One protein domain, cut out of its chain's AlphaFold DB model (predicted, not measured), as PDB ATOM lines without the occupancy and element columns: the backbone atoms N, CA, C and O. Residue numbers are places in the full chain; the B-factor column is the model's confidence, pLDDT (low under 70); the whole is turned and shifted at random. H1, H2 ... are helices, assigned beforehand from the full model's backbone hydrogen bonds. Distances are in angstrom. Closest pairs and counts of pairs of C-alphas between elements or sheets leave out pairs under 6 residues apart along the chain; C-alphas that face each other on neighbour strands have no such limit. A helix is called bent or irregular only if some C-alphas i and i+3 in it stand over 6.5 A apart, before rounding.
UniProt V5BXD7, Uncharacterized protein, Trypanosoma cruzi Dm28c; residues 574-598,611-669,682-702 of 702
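What this domain is: This is residues 574 to 598, 611 to 669 and 682 to 702 of the 702 residues of an uncharacterized protein of Trypanosoma cruzi Dm28c (UniProt V5BXD7). The long helix H4 and helix H1 make a narrow V, meeting near their first residues; H5 begins on H4 partway along it, runs off about perpendicular to it, passes the last residues of H1 and reaches the beginning of H2. The last residues of H4, 662 to 668, and Gly 669 stick out as a free arm from an otherwise compact body. The printed part has 105 residues with five named helices, in the order H1, H2, H3, H4, H5, and no named strand; its class is all helix, and the helix packing is mostly crossed. The whole is compact, with a radius of gyration of the C-alphas of 14.8 A, and flat, spanning 47 by 37 by 20 A.

Where its parts are: H4, the longest helix, is residues 644 to 668, 35.9 A long, from C-alpha 644 at (151.810, 97.492, 180.946) to C-alpha 668 at (152.348, 61.730, 184.033). H1 is residues 578 to 593, 23.0 A long, and begins with C-alpha 578 at (151.297, 102.593, 187.538). H5 is residues 684 to 701, 26.5 A long, and ends with C-alpha 701 at (150.957, 82.964, 213.316). H5 is irregular, with C-alphas 687 and 690 7.7 A apart, and has a kink of 47 degrees near residue 691. H2 is residues 611 to 624, 19.9 A long. H3 is residues 637 to 641, 6.4 A long.

How they stand to each other: H4 touches H1 with residues 645 to 646 alone, at a shallow tilt of 31 degrees, the same way; their closest C-alphas are those of Val 646 and Glu 582, 6.1 A apart. H4 and H5 touch about perpendicular, at 88 degrees, with the C-alphas of Lys 654 and Val 687 closest at 6.6 A. H3 and H4 only just touch, with 3 pairs of C-alphas within 8 A, and only at the corner; the closest are those of Ile 640 and Leu 647, 5.6 A apart. H5 touches H1 at a steep tilt of 64 degrees, the same way, with the C-alphas of Phe 691 and Gly 592 closest at 4.0 A. H2 touches H5 with residues 612 to 616 alone, at a steep tilt of 57 degrees, opposite ways; the closest C-alphas, of Gln 612 and Leu 698, are 6.8 A apart. H1 and H2 are close but not clearly touching, at 7.8 A between the C-alphas of Ala 584 and Leu 622. H2 and H4 are apart. Every O i to N i+4 pair is within hydrogen-bond range in H1, H2, H3 and H4; in H5, 11 of 14 are.

The domain as a whole: The C-alphas of Glu 574 and Gly 669 are the two farthest apart, 51.3 A. Residues 599 to 610 and 670 to 681 are not printed, with gaps of 15.8 A and 19.7 A between the C-alphas across these cuts. The link from H2 to H3 is long and that from H3 to H4 tight. Mean pLDDT of the printed part is 84.1; residues 574, 595 to 598, 667 to 669 and 702, the chain's last residue, are under 70.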
ATOM      1  N   GLU A 574     144.052 110.044 194.080       68.19
ATOM      2  CA  GLU A 574     142.673 109.811 193.624       68.19
ATOM      3  C   GLU A 574     142.552 108.551 192.749       68.19
ATOM      4  O   GLU A 574     141.499 107.919 192.716       68.19
ATOM      5  N   THR A 575     143.629 108.155 192.059       73.88
ATOM      6  CA  THR A 575     143.643 107.019 191.122       73.88
ATOM      7  C   THR A 575     144.881 106.135 191.286       73.88
ATOM      8  O   THR A 575     145.932 106.571 191.758       73.88
ATOM      9  N   HIS A 576     144.765 104.861 190.897       81.69
ATOM     10  CA  HIS A 576     145.856 103.887 190.980       81.69
ATOM     11  C   HIS A 576     146.992 104.248 190.017       81.69
ATOM     12  O   HIS A 576     146.892 104.036 188.810       81.69
ATOM     13  N   HIS A 577     148.102 104.745 190.561       87.19
ATOM     14  CA  HIS A 577     149.281 105.091 189.771       87.19
ATOM     15  C   HIS A 577     150.057 103.830 189.313       87.19
ATOM     16  O   HIS A 577     150.286 102.935 190.137       87.19
ATOM     17  N   PRO A 578     150.556 103.754 188.058       87.38
ATOM     18  CA  PRO A 578     151.297 102.593 187.538       87.38
ATOM     19  C   PRO A 578     152.473 102.141 188.415       87.38
ATOM     20  O   PRO A 578     152.681 100.946 188.609       87.38
ATOM     21  N   LEU A 579     153.207 103.087 189.013       88.81
ATOM     22  CA  LEU A 579     154.291 102.793 189.962       88.81
ATOM     23  C   LEU A 579     153.833 101.944 191.157       88.81
ATOM     24  O   LEU A 579     154.527 101.008 191.540       88.81
ATOM     25  N   ILE A 580     152.671 102.248 191.743       90.56
ATOM     26  CA  ILE A 580     152.147 101.528 192.915       90.56
ATOM     27  C   ILE A 580     151.853 100.081 192.538       90.56
ATOM     28  O   ILE A 580     152.167  99.160 193.286       90.56
ATOM     29  N   ILE A 581     151.296  99.885 191.347       90.88
ATOM     30  CA  ILE A 581     150.948  98.577 190.795       90.88
ATOM     31  C   ILE A 581     152.224  97.756 190.555       90.88
ATOM     32  O   ILE A 581     152.290  96.584 190.922       90.88
ATOM     33  N   GLU A 582     153.268  98.377 190.001       91.75
ATOM     34  CA  GLU A 582     154.578  97.747 189.803       91.75
ATOM     35  C   GLU A 582     155.249  97.358 191.125       91.75
ATOM     36  O   GLU A 582     155.696  96.216 191.272       91.75
ATOM     37  N   LEU A 583     155.271  98.264 192.107       91.50
ATOM     38  CA  LEU A 583     155.835  98.005 193.433       91.50
ATOM     39  C   LEU A 583     155.055  96.920 194.179       91.50
ATOM     40  O   LEU A 583     155.666  96.013 194.739       91.50
ATOM     41  N   ALA A 584     153.721  96.961 194.138       91.50
ATOM     42  CA  ALA A 584     152.865  95.941 194.736       91.50
ATOM     43  C   ALA A 584     153.126  94.565 194.110       91.50
ATOM     44  O   ALA A 584     153.297  93.582 194.832       91.50
ATOM     45  N   TYR A 585     153.237  94.484 192.779       93.19
ATOM     46  CA  TYR A 585     153.562  93.234 192.095       93.19
ATOM     47  C   TYR A 585     154.927  92.683 192.530       93.19
ATOM     48  O   TYR A 585     155.022  91.513 192.908       93.19
ATOM     49  N   VAL A 586     155.977  93.510 192.538       91.75
ATOM     50  CA  VAL A 586     157.323  93.091 192.967       91.75
ATOM     51  C   VAL A 586     157.325  92.659 194.438       91.75
ATOM     52  O   VAL A 586     157.851  91.594 194.765       91.75
ATOM     53  N   PHE A 587     156.643  93.403 195.311       92.00
ATOM     54  CA  PHE A 587     156.450  93.041 196.714       92.00
ATOM     55  C   PHE A 587     155.768  91.670 196.874       92.00
ATOM     56  O   PHE A 587     156.268  90.822 197.617       92.00
ATOM     57  N   THR A 588     154.695  91.383 196.121       91.12
ATOM     58  CA  THR A 588     154.031  90.064 196.187       91.12
ATOM     59  C   THR A 588     154.966  88.918 195.793       91.12
ATOM     60  O   THR A 588     154.901  87.833 196.376       91.12
ATOM     61  N   ARG A 589     155.880  89.149 194.837       90.56
ATOM     62  CA  ARG A 589     156.888  88.162 194.428       90.56
ATOM     63  C   ARG A 589     157.915  87.923 195.528       90.56
ATOM     64  O   ARG A 589     158.217  86.762 195.797       90.56
ATOM     65  N   HIS A 590     158.398  88.977 196.187       88.81
ATOM     66  CA  HIS A 590     159.316  88.854 197.320       88.81
ATOM     67  C   HIS A 590     158.698  88.067 198.470       88.81
ATOM     68  O   HIS A 590     159.279  87.082 198.923       88.81
ATOM     69  N   VAL A 591     157.492  88.440 198.894       87.50
ATOM     70  CA  VAL A 591     156.780  87.742 199.970       87.50
ATOM     71  C   VAL A 591     156.494  86.292 199.578       87.50
ATOM     72  O   VAL A 591     156.740  85.387 200.366       87.50
ATOM     73  N   GLY A 592     156.058  86.036 198.341       83.44
ATOM     74  CA  GLY A 592     155.813  84.678 197.848       83.44
ATOM     75  C   GLY A 592     157.068  83.807 197.674       83.44
ATOM     76  O   GLY A 592     156.930  82.590 197.526       83.44
ATOM     77  N   ALA A 593     158.269  84.397 197.653       83.38
ATOM     78  CA  ALA A 593     159.549  83.684 197.620       83.38
ATOM     79  C   ALA A 593     160.111  83.395 199.023       83.38
ATOM     80  O   ALA A 593     160.918  82.474 199.183       83.38
ATOM     81  N   ARG A 594     159.683  84.148 200.045       82.38
ATOM     82  CA  ARG A 594     160.060  83.902 201.441       82.38
ATOM     83  C   ARG A 594     159.413  82.600 201.925       82.38
ATOM     84  O   ARG A 594     158.221  82.371 201.738       82.38
ATOM     85  N   HIS A 595     160.211  81.740 202.553       67.12
ATOM     86  CA  HIS A 595     159.726  80.499 203.151       67.12
ATOM     87  C   HIS A 595     159.341  80.769 204.607       67.12
ATOM     88  O   HIS A 595     160.198  81.099 205.423       67.12
ATOM     89  N   VAL A 596     158.059  80.615 204.939       65.12
ATOM     90  CA  VAL A 596     157.610  80.573 206.333       65.12
ATOM     91  C   VAL A 596     157.795  79.133 206.801       65.12
ATOM     92  O   VAL A 596     156.976  78.266 206.499       65.12
ATOM     93  N   ALA A 597     158.913  78.850 207.469       56.81
ATOM     94  CA  ALA A 597     159.064  77.574 208.153       56.81
ATOM     95  C   ALA A 597     157.965  77.486 209.230       56.81
ATOM     96  O   ALA A 597     157.819  78.433 210.009       56.81
ATOM     97  N   PRO A 598     157.167  76.408 209.280       53.16
ATOM     98  CA  PRO A 598     156.265  76.193 210.398       53.16
ATOM     99  C   PRO A 598     157.136  76.000 211.642       53.16
ATOM    100  O   PRO A 598     157.799  74.976 211.781       53.16
ATOM    101  N   TRP A 611     159.983  91.499 210.317       78.88
ATOM    102  CA  TRP A 611     159.603  91.569 208.903       78.88
ATOM    103  C   TRP A 611     158.161  91.091 208.642       78.88
ATOM    104  O   TRP A 611     157.532  91.578 207.703       78.88
ATOM    105  N   GLN A 612     157.617  90.182 209.465       82.00
ATOM    106  CA  GLN A 612     156.244  89.677 209.332       82.00
ATOM    107  C   GLN A 612     155.230  90.781 209.638       82.00
ATOM    108  O   GLN A 612     154.344  91.033 208.825       82.00
ATOM    109  N   TRP A 613     155.428  91.509 210.741       80.75
ATOM    110  CA  TRP A 613     154.614  92.678 211.097       80.75
ATOM    111  C   TRP A 613     154.627  93.731 209.989       80.75
ATOM    112  O   TRP A 613     153.573  94.158 209.533       80.75
ATOM    113  N   ARG A 614     155.819  94.089 209.492       81.69
ATOM    114  CA  ARG A 614     155.972  95.052 208.389       81.69
ATOM    115  C   ARG A 614     155.254  94.600 207.117       81.69
ATOM    116  O   ARG A 614     154.561  95.396 206.489       81.69
ATOM    117  N   THR A 615     155.388  93.321 206.767       86.81
ATOM    118  CA  THR A 615     154.700  92.728 205.612       86.81
ATOM    119  C   THR A 615     153.188  92.842 205.775       86.81
ATOM    120  O   THR A 615     152.511  93.277 204.847       86.81
ATOM    121  N   MET A 616     152.656  92.511 206.954       88.00
ATOM    122  CA  MET A 616     151.222  92.586 207.221       88.00
ATOM    123  C   MET A 616     150.691  94.016 207.185       88.00
ATOM    124  O   MET A 616     149.683  94.249 206.524       88.00
ATOM    125  N   SER A 617     151.401  94.985 207.768       88.56
ATOM    126  CA  SER A 617     151.010  96.398 207.690       88.56
ATOM    127  C   SER A 617     150.963  96.910 206.247       88.56
ATOM    128  O   SER A 617     150.041  97.630 205.874       88.56
ATOM    129  N   LEU A 618     151.921  96.517 205.400       89.88
ATOM    130  CA  LEU A 618     151.907  96.883 203.978       89.88
ATOM    131  C   LEU A 618     150.759  96.217 203.216       89.88
ATOM    132  O   LEU A 618     150.127  96.860 202.381       89.88
ATOM    133  N   VAL A 619     150.462  94.947 203.503       90.44
ATOM    134  CA  VAL A 619     149.315  94.250 202.904       90.44
ATOM    135  C   VAL A 619     148.000  94.912 203.315       90.44
ATOM    136  O   VAL A 619     147.132  95.102 202.469       90.44
ATOM    137  N   GLU A 620     147.854  95.297 204.581       89.12
ATOM    138  CA  GLU A 620     146.683  96.023 205.074       89.12
ATOM    139  C   GLU A 620     146.503  97.364 204.360       89.12
ATOM    140  O   GLU A 620     145.401  97.655 203.899       89.12
ATOM    141  N   LEU A 621     147.580  98.134 204.174       88.69
ATOM    142  CA  LEU A 621     147.537  99.377 203.399       88.69
ATOM    143  C   LEU A 621     147.133  99.114 201.937       88.69
ATOM    144  O   LEU A 621     146.241  99.772 201.414       88.69
ATOM    145  N   LEU A 622     147.708  98.105 201.277       90.56
ATOM    146  CA  LEU A 622     147.333  97.739 199.901       90.56
ATOM    147  C   LEU A 622     145.855  97.344 199.764       90.56
ATOM    148  O   LEU A 622     145.246  97.592 198.720       90.56
ATOM    149  N   VAL A 623     145.284  96.730 200.803       88.94
ATOM    150  CA  VAL A 623     143.855  96.400 200.879       88.94
ATOM    151  C   VAL A 623     143.014  97.659 201.091       88.94
ATOM    152  O   VAL A 623     142.025  97.837 200.387       88.94
ATOM    153  N   GLN A 624     143.412  98.552 202.005       87.44
ATOM    154  CA  GLN A 624     142.721  99.828 202.248       87.44
ATOM    155  C   GLN A 624     142.662 100.695 200.985       87.44
ATOM    156  O   GLN A 624     141.628 101.289 200.692       87.44
ATOM    157  N   HIS A 625     143.738 100.706 200.198       84.38
ATOM    158  CA  HIS A 625     143.810 101.419 198.922       84.38
ATOM    159  C   HIS A 625     143.174 100.660 197.740       84.38
ATOM    160  O   HIS A 625     143.259 101.111 196.598       84.38
ATOM    161  N   GLY A 626     142.564  99.491 197.973       84.75
ATOM    162  CA  GLY A 626     141.876  98.717 196.936       84.75
ATOM    163  C   GLY A 626     142.787  98.207 195.813       84.75
ATOM    164  O   GLY A 626     142.316  97.965 194.703       84.75
ATOM    165  N   VAL A 627     144.095  98.073 196.058       87.25
ATOM    166  CA  VAL A 627     145.053  97.501 195.092       87.25
ATOM    167  C   VAL A 627     144.975  95.973 195.113       87.25
ATOM    168  O   VAL A 627     145.088  95.318 194.075       87.25
ATOM    169  N   ILE A 628     144.772  95.405 196.306       88.81
ATOM    170  CA  ILE A 628     144.665  93.965 196.544       88.81
ATOM    171  C   ILE A 628     143.301  93.634 197.152       88.81
ATOM    172  O   ILE A 628     142.807  94.339 198.029       88.81
ATOM    173  N   VAL A 629     142.714  92.517 196.721       86.75
ATOM    174  CA  VAL A 629     141.440  92.018 197.257       86.75
ATOM    175  C   VAL A 629     141.662  91.299 198.601       86.75
ATOM    176  O   VAL A 629     142.419  90.324 198.631       86.75
ATOM    177  N   PRO A 630     140.979  91.696 199.695       81.12
ATOM    178  CA  PRO A 630     141.237  91.173 201.041       81.12
ATOM    179  C   PRO A 630     141.061  89.658 201.195       81.12
ATOM    180  O   PRO A 630     141.817  89.035 201.936       81.12
ATOM    181  N   GLU A 631     140.091  89.059 200.501       78.69
ATOM    182  CA  GLU A 631     139.784  87.623 200.626       78.69
ATOM    183  C   GLU A 631     140.724  86.726 199.814       78.69
ATOM    184  O   GLU A 631     140.912  85.555 200.136       78.69
ATOM    185  N   THR A 632     141.318  87.257 198.741       80.12
ATOM    186  CA  THR A 632     142.092  86.447 197.784       80.12
ATOM    187  C   THR A 632     143.576  86.816 197.743       80.12
ATOM    188  O   THR A 632     144.396  86.020 197.276       80.12
ATOM    189  N   TYR A 633     143.949  87.984 198.270       86.38
ATOM    190  CA  TYR A 633     145.289  88.562 198.175       86.38
ATOM    191  C   TYR A 633     145.800  88.630 196.726       86.38
ATOM    192  O   TYR A 633     146.973  88.388 196.448       86.38
ATOM    193  N   LEU A 634     144.896  88.938 195.791       87.00
ATOM    194  CA  LEU A 634     145.172  89.082 194.362       87.00
ATOM    195  C   LEU A 634     145.013  90.540 193.928       87.00
ATOM    196  O   LEU A 634     144.127  91.240 194.421       87.00
ATOM    197  N   MET A 635     145.828  90.967 192.962       89.19
ATOM    198  CA  MET A 635     145.590  92.205 192.213       89.19
ATOM    199  C   MET A 635     144.453  91.971 191.209       89.19
ATOM    200  O   MET A 635     144.421  90.926 190.553       89.19
ATOM    201  N   THR A 636     143.516  92.914 191.092       85.62
ATOM    202  CA  THR A 636     142.389  92.795 190.153       85.62
ATOM    203  C   THR A 636     142.856  92.961 188.706       85.62
ATOM    204  O   THR A 636     143.794  93.707 188.422       85.62
ATOM    205  N   ASP A 637     142.190  92.286 187.763       84.75
ATOM    206  CA  ASP A 637     142.566  92.369 186.343       84.75
ATOM    207  C   ASP A 637     142.430  93.809 185.796       84.75
ATOM    208  O   ASP A 637     143.231  94.215 184.957       84.75
ATOM    209  N   SER A 638     141.492  94.613 186.321       86.06
ATOM    210  CA  SER A 638     141.357  96.038 185.975       86.06
ATOM    211  C   SER A 638     142.556  96.876 186.427       86.06
ATOM    212  O   SER A 638     143.000  97.749 185.690       86.06
ATOM    213  N   VAL A 639     143.124  96.586 187.602       86.25
ATOM    214  CA  VAL A 639     144.326  97.267 188.106       86.25
ATOM    215  C   VAL A 639     145.559  96.831 187.315       86.25
ATOM    216  O   VAL A 639     146.381  97.666 186.958       86.25
ATOM    217  N   ILE A 640     145.681  95.548 186.967       88.12
ATOM    218  CA  ILE A 640     146.817  95.044 186.176       88.12
ATOM    219  C   ILE A 640     146.899  95.738 184.805       88.12
ATOM    220  O   ILE A 640     147.999  96.038 184.340       88.12
ATOM    221  N   GLN A 641     145.759  96.035 184.174       87.88
ATOM    222  CA  GLN A 641     145.708  96.710 182.870       87.88
ATOM    223  C   GLN A 641     146.283  98.134 182.888       87.88
ATOM    224  O   GLN A 641     146.750  98.605 181.852       87.88
ATOM    225  N   LEU A 642     146.312  98.800 184.046       86.56
ATOM    226  CA  LEU A 642     146.861 100.153 184.188       86.56
ATOM    227  C   LEU A 642     148.402 100.183 184.162       86.56
ATOM    228  O   LEU A 642     148.986 101.249 183.981       86.56
ATOM    229  N   ALA A 643     149.078  99.037 184.321       89.31
ATOM    230  CA  ALA A 643     150.539  98.943 184.321       89.31
ATOM    231  C   ALA A 643     151.046  97.928 183.270       89.31
ATOM    232  O   ALA A 643     151.167  96.733 183.567       89.31
ATOM    233  N   PRO A 644     151.431  98.377 182.056       87.19
ATOM    234  CA  PRO A 644     151.810  97.492 180.946       87.19
ATOM    235  C   PRO A 644     152.959  96.523 181.262       87.19
ATOM    236  O   PRO A 644     152.948  95.370 180.825       87.19
ATOM    237  N   ARG A 645     153.944  96.958 182.064       89.19
ATOM    238  CA  ARG A 645     155.066  96.104 182.497       89.19
ATOM    239  C   ARG A 645     154.597  94.943 183.374       89.19
ATOM    240  O   ARG A 645     155.081  93.824 183.216       89.19
ATOM    241  N   VAL A 646     153.645  95.200 184.274       90.00
ATOM    242  CA  VAL A 646     153.057  94.169 185.141       90.00
ATOM    243  C   VAL A 646     152.193  93.227 184.321       90.00
ATOM    244  O   VAL A 646     152.334  92.017 184.473       90.00
ATOM    245  N   LEU A 647     151.365  93.755 183.417       90.38
ATOM    246  CA  LEU A 647     150.550  92.945 182.512       90.38
ATOM    247  C   LEU A 647     151.416  91.945 181.729       90.38
ATOM    248  O   LEU A 647     151.183  90.739 181.811       90.38
ATOM    249  N   SER A 648     152.481  92.426 181.080       89.50
ATOM    250  CA  SER A 648     153.429  91.577 180.348       89.50
ATOM    251  C   SER A 648     154.086  90.522 181.250       89.50
ATOM    252  O   SER A 648     154.171  89.347 180.886       89.50
ATOM    253  N   ALA A 649     154.496  90.898 182.467       89.75
ATOM    254  CA  ALA A 649     155.104  89.970 183.419       89.75
ATOM    255  C   ALA A 649     154.124  88.893 183.922       89.75
ATOM    256  O   ALA A 649     154.510  87.733 184.093       89.75
ATOM    257  N   VAL A 650     152.858  89.254 184.151       90.12
ATOM    258  CA  VAL A 650     151.795  88.325 184.558       90.12
ATOM    259  C   VAL A 650     151.473  87.355 183.424       90.12
ATOM    260  O   VAL A 650     151.354  86.154 183.666       90.12
ATOM    261  N   GLU A 651     151.373  87.830 182.184       89.31
ATOM    262  CA  GLU A 651     151.144  86.984 181.008       89.31
ATOM    263  C   GLU A 651     152.307  86.021 180.747       89.31
ATOM    264  O   GLU A 651     152.082  84.831 180.502       89.31
ATOM    265  N   ALA A 652     153.549  86.492 180.884       88.88
ATOM    266  CA  ALA A 652     154.735  85.648 180.786       88.88
ATOM    267  C   ALA A 652     154.734  84.538 181.853       88.88
ATOM    268  O   ALA A 652     155.031  83.382 181.549       88.88
ATOM    269  N   GLU A 653     154.343  84.845 183.094       86.94
ATOM    270  CA  GLU A 653     154.222  83.827 184.143       86.94
ATOM    271  C   GLU A 653     153.072  82.850 183.866       86.94
ATOM    272  O   GLU A 653     153.244  81.643 184.049       86.94
ATOM    273  N   LYS A 654     151.921  83.330 183.373       89.31
ATOM    274  CA  LYS A 654     150.812  82.461 182.942       89.31
ATOM    275  C   LYS A 654     151.288  81.466 181.881       89.31
ATOM    276  O   LYS A 654     150.980  80.278 181.988       89.31
ATOM    277  N   LYS A 655     152.085  81.917 180.905       87.81
ATOM    278  CA  LYS A 655     152.691  81.056 179.877       87.81
ATOM    279  C   LYS A 655     153.651  80.024 180.484       87.81
ATOM    280  O   LYS A 655     153.492  78.836 180.216       87.81
ATOM    281  N   ARG A 656     154.556  80.435 181.380       87.12
ATOM    282  CA  ARG A 656     155.478  79.518 182.086       87.12
ATOM    283  C   ARG A 656     154.742  78.462 182.915       87.12
ATOM    284  O   ARG A 656     155.141  77.301 182.953       87.12
ATOM    285  N   LEU A 657     153.660  78.841 183.600       85.81
ATOM    286  CA  LEU A 657     152.836  77.901 184.366       85.81
ATOM    287  C   LEU A 657     152.091  76.926 183.452       85.81
ATOM    288  O   LEU A 657     152.009  75.739 183.774       85.81
ATOM    289  N   LEU A 658     151.589  77.397 182.306       86.88
ATOM    290  CA  LEU A 658     151.018  76.530 181.278       86.88
ATOM    291  C   LEU A 658     152.055  75.521 180.784       86.88
ATOM    292  O   LEU A 658     151.749  74.333 180.755       86.88
ATOM    293  N   GLU A 659     153.267  75.951 180.440       85.69
ATOM    294  CA  GLU A 659     154.356  75.077 179.978       85.69
ATOM    295  C   GLU A 659     154.705  74.011 181.024       85.69
ATOM    296  O   GLU A 659     154.609  72.821 180.726       85.69
ATOM    297  N   ARG A 660     154.934  74.398 182.289       82.75
ATOM    298  CA  ARG A 660     155.161  73.439 183.391       82.75
ATOM    299  C   ARG A 660     154.004  72.457 183.573       82.75
ATOM    300  O   ARG A 660     154.215  71.300 183.935       82.75
ATOM    301  N   HIS A 661     152.762  72.899 183.373       82.00
ATOM    302  CA  HIS A 661     151.610  72.002 183.410       82.00
ATOM    303  C   HIS A 661     151.625  71.004 182.250       82.00
ATOM    304  O   HIS A 661     151.320  69.834 182.479       82.00
ATOM    305  N   HIS A 662     151.995  71.434 181.042       82.50
ATOM    306  CA  HIS A 662     152.140  70.546 179.889       82.50
ATOM    307  C   HIS A 662     153.290  69.552 180.091       82.50
ATOM    308  O   HIS A 662     153.089  68.366 179.851       82.50
ATOM    309  N   GLU A 663     154.439  69.984 180.610       81.00
ATOM    310  CA  GLU A 663     155.573  69.115 180.955       81.00
ATOM    311  C   GLU A 663     155.182  68.060 181.998       81.00
ATOM    312  O   GLU A 663     155.384  66.866 181.787       81.00
ATOM    313  N   ARG A 664     154.528  68.470 183.094       77.50
ATOM    314  CA  ARG A 664     154.029  67.536 184.119       77.50
ATOM    315  C   ARG A 664     152.986  66.572 183.561       77.50
ATOM    316  O   ARG A 664     152.977  65.401 183.925       77.50
ATOM    317  N   GLN A 665     152.112  67.030 182.663       72.88
ATOM    318  CA  GLN A 665     151.155  66.155 181.981       72.88
ATOM    319  C   GLN A 665     151.830  65.191 181.004       72.88
ATOM    320  O   GLN A 665     151.352  64.072 180.859       72.88
ATOM    321  N   GLN A 666     152.926  65.575 180.351       70.88
ATOM    322  CA  GLN A 666     153.709  64.673 179.502       70.88
ATOM    323  C   GLN A 666     154.480  63.640 180.339       70.88
ATOM    324  O   GLN A 666     154.543  62.475 179.956       70.88
ATOM    325  N   GLN A 667     154.980  64.030 181.516       66.31
ATOM    326  CA  GLN A 667     155.621  63.122 182.472       66.31
ATOM    327  C   GLN A 667     154.615  62.140 183.107       66.31
ATOM    328  O   GLN A 667     154.889  60.944 183.167       66.31
ATOM    329  N   CYS A 668     153.416  62.594 183.499       59.38
ATOM    330  CA  CYS A 668     152.348  61.730 184.033       59.38
ATOM    331  C   CYS A 668     151.558  60.967 182.948       59.38
ATOM    332  O   CYS A 668     150.971  59.918 183.219       59.38
ATOM    333  N   GLY A 669     151.543  61.461 181.708       55.38
ATOM    334  CA  GLY A 669     150.841  60.874 180.561       55.38
ATOM    335  C   GLY A 669     151.437  59.557 180.057       55.38
ATOM    336  O   GLY A 669     150.805  58.887 179.246       55.38
ATOM    337  N   VAL A 682     145.313  79.243 182.444       79.44
ATOM    338  CA  VAL A 682     145.867  79.622 183.756       79.44
ATOM    339  C   VAL A 682     145.218  80.933 184.188       79.44
ATOM    340  O   VAL A 682     145.318  81.950 183.498       79.44
ATOM    341  N   ARG A 683     144.520  80.900 185.326       85.06
ATOM    342  CA  ARG A 683     143.878  82.083 185.916       85.06
ATOM    343  C   ARG A 683     144.916  82.975 186.598       85.06
ATOM    344  O   ARG A 683     145.947  82.488 187.055       85.06
ATOM    345  N   THR A 684     144.622  84.271 186.732       83.62
ATOM    346  CA  THR A 684     145.475  85.222 187.475       83.62
ATOM    347  C   THR A 684     145.724  84.750 188.917       83.62
ATOM    348  O   THR A 684     146.835  84.882 189.421       83.62
ATOM    349  N   SER A 685     144.753  84.077 189.548       83.38
ATOM    350  CA  SER A 685     144.903  83.496 190.890       83.38
ATOM    351  C   SER A 685     146.042  82.476 191.017       83.38
ATOM    352  O   SER A 685     146.661  82.382 192.074       83.38
ATOM    353  N   GLU A 686     146.369  81.736 189.953       84.50
ATOM    354  CA  GLU A 686     147.464  80.760 189.976       84.50
ATOM    355  C   GLU A 686     148.846  81.444 190.007       84.50
ATOM    356  O   GLU A 686     149.787  80.889 190.573       84.50
ATOM    357  N   VAL A 687     148.966  82.671 189.476       86.56
ATOM    358  CA  VAL A 687     150.214  83.464 189.477       86.56
ATOM    359  C   VAL A 687     150.587  83.917 190.893       86.56
ATOM    360  O   VAL A 687     151.754  83.856 191.284       86.56
ATOM    361  N   PHE A 688     149.595  84.315 191.689       89.75
ATOM    362  CA  PHE A 688     149.785  84.849 193.044       89.75
ATOM    363  C   PHE A 688     149.568  83.803 194.154       89.75
ATOM    364  O   PHE A 688     149.747  84.106 195.330       89.75
ATOM    365  N   ALA A 689     149.266  82.543 193.821       88.00
ATOM    366  CA  ALA A 689     148.954  81.491 194.797       88.00
ATOM    367  C   ALA A 689     150.048  81.241 195.857       88.00
ATOM    368  O   ALA A 689     149.772  80.702 196.930       88.00
ATOM    369  N   ARG A 690     151.316  81.571 195.574       88.00
ATOM    370  CA  ARG A 690     152.393  81.522 196.582       88.00
ATOM    371  C   ARG A 690     152.256  82.646 197.604       88.00
ATOM    372  O   ARG A 690     152.277  82.368 198.794       88.00
ATOM    373  N   PHE A 691     152.057  83.871 197.128       90.44
ATOM    374  CA  PHE A 691     151.844  85.045 197.964       90.44
ATOM    375  C   PHE A 691     150.627  84.866 198.876       90.44
ATOM    376  O   PHE A 691     150.773  84.955 200.091       90.44
ATOM    377  N   SER A 692     149.467  84.494 198.320       89.50
ATOM    378  CA  SER A 692     148.245  84.292 199.112       89.50
ATOM    379  C   SER A 692     148.436  83.245 200.216       89.50
ATOM    380  O   SER A 692     147.981  83.444 201.336       89.50
ATOM    381  N   ARG A 693     149.155  82.146 199.938       88.88
ATOM    382  CA  ARG A 693     149.454  81.119 200.953       88.88
ATOM    383  C   ARG A 693     150.359  81.640 202.066       88.88
ATOM    384  O   ARG A 693     150.068  81.375 203.226       88.88
ATOM    385  N   VAL A 694     151.419  82.372 201.720       86.88
ATOM    386  CA  VAL A 694     152.335  82.956 202.712       86.88
ATOM    387  C   VAL A 694     151.596  83.959 203.598       86.88
ATOM    388  O   VAL A 694     151.691  83.867 204.814       86.88
ATOM    389  N   VAL A 695     150.797  84.861 203.022       87.75
ATOM    390  CA  VAL A 695     150.026  85.852 203.797       87.75
ATOM    391  C   VAL A 695     149.013  85.185 204.733       87.75
ATOM    392  O   VAL A 695     148.898  85.583 205.889       87.75
ATOM    393  N   LEU A 696     148.315  84.137 204.278       88.31
ATOM    394  CA  LEU A 696     147.401  83.370 205.133       88.31
ATOM    395  C   LEU A 696     148.132  82.685 206.296       88.31
ATOM    396  O   LEU A 696     147.618  82.681 207.410       88.31
ATOM    397  N   GLN A 697     149.331  82.146 206.059       85.31
ATOM    398  CA  GLN A 697     150.162  81.570 207.119       85.31
ATOM    399  C   GLN A 697     150.625  82.632 208.120       85.31
ATOM    400  O   GLN A 697     150.542  82.396 209.321       85.31
ATOM    401  N   LEU A 698     151.060  83.806 207.649       84.69
ATOM    402  CA  LEU A 698     151.453  84.920 208.518       84.69
ATOM    403  C   LEU A 698     150.295  85.359 209.421       84.69
ATOM    404  O   LEU A 698     150.486  85.498 210.623       84.69
ATOM    405  N   LYS A 699     149.082  85.483 208.869       83.50
ATOM    406  CA  LYS A 699     147.876  85.805 209.647       83.50
ATOM    407  C   LYS A 699     147.510  84.766 210.706       83.50
ATOM    408  O   LYS A 699     146.867  85.125 211.678       83.50
ATOM    409  N   GLN A 700     147.852  83.494 210.504       82.25
ATOM    410  CA  GLN A 700     147.596  82.428 211.482       82.25
ATOM    411  C   GLN A 700     148.647  82.380 212.602       82.25
ATOM    412  O   GLN A 700     148.400  81.763 213.633       82.25
ATOM    413  N   GLN A 701     149.828  82.964 212.377       71.44
ATOM    414  CA  GLN A 701     150.957  82.964 213.316       71.44
ATOM    415  C   GLN A 701     151.004  84.202 214.224       71.44
ATOM    416  O   GLN A 701     151.784  84.216 215.177       71.44
ATOM    417  N   MET A 702     150.217  85.234 213.909       68.56
ATOM    418  CA  MET A 702     150.062  86.471 214.684       68.56
ATOM    419  C   MET A 702     148.798  86.400 215.526       68.56
ATOM    420  O   MET A 702     148.852  86.910 216.667       68.56
TER     421      MET A 702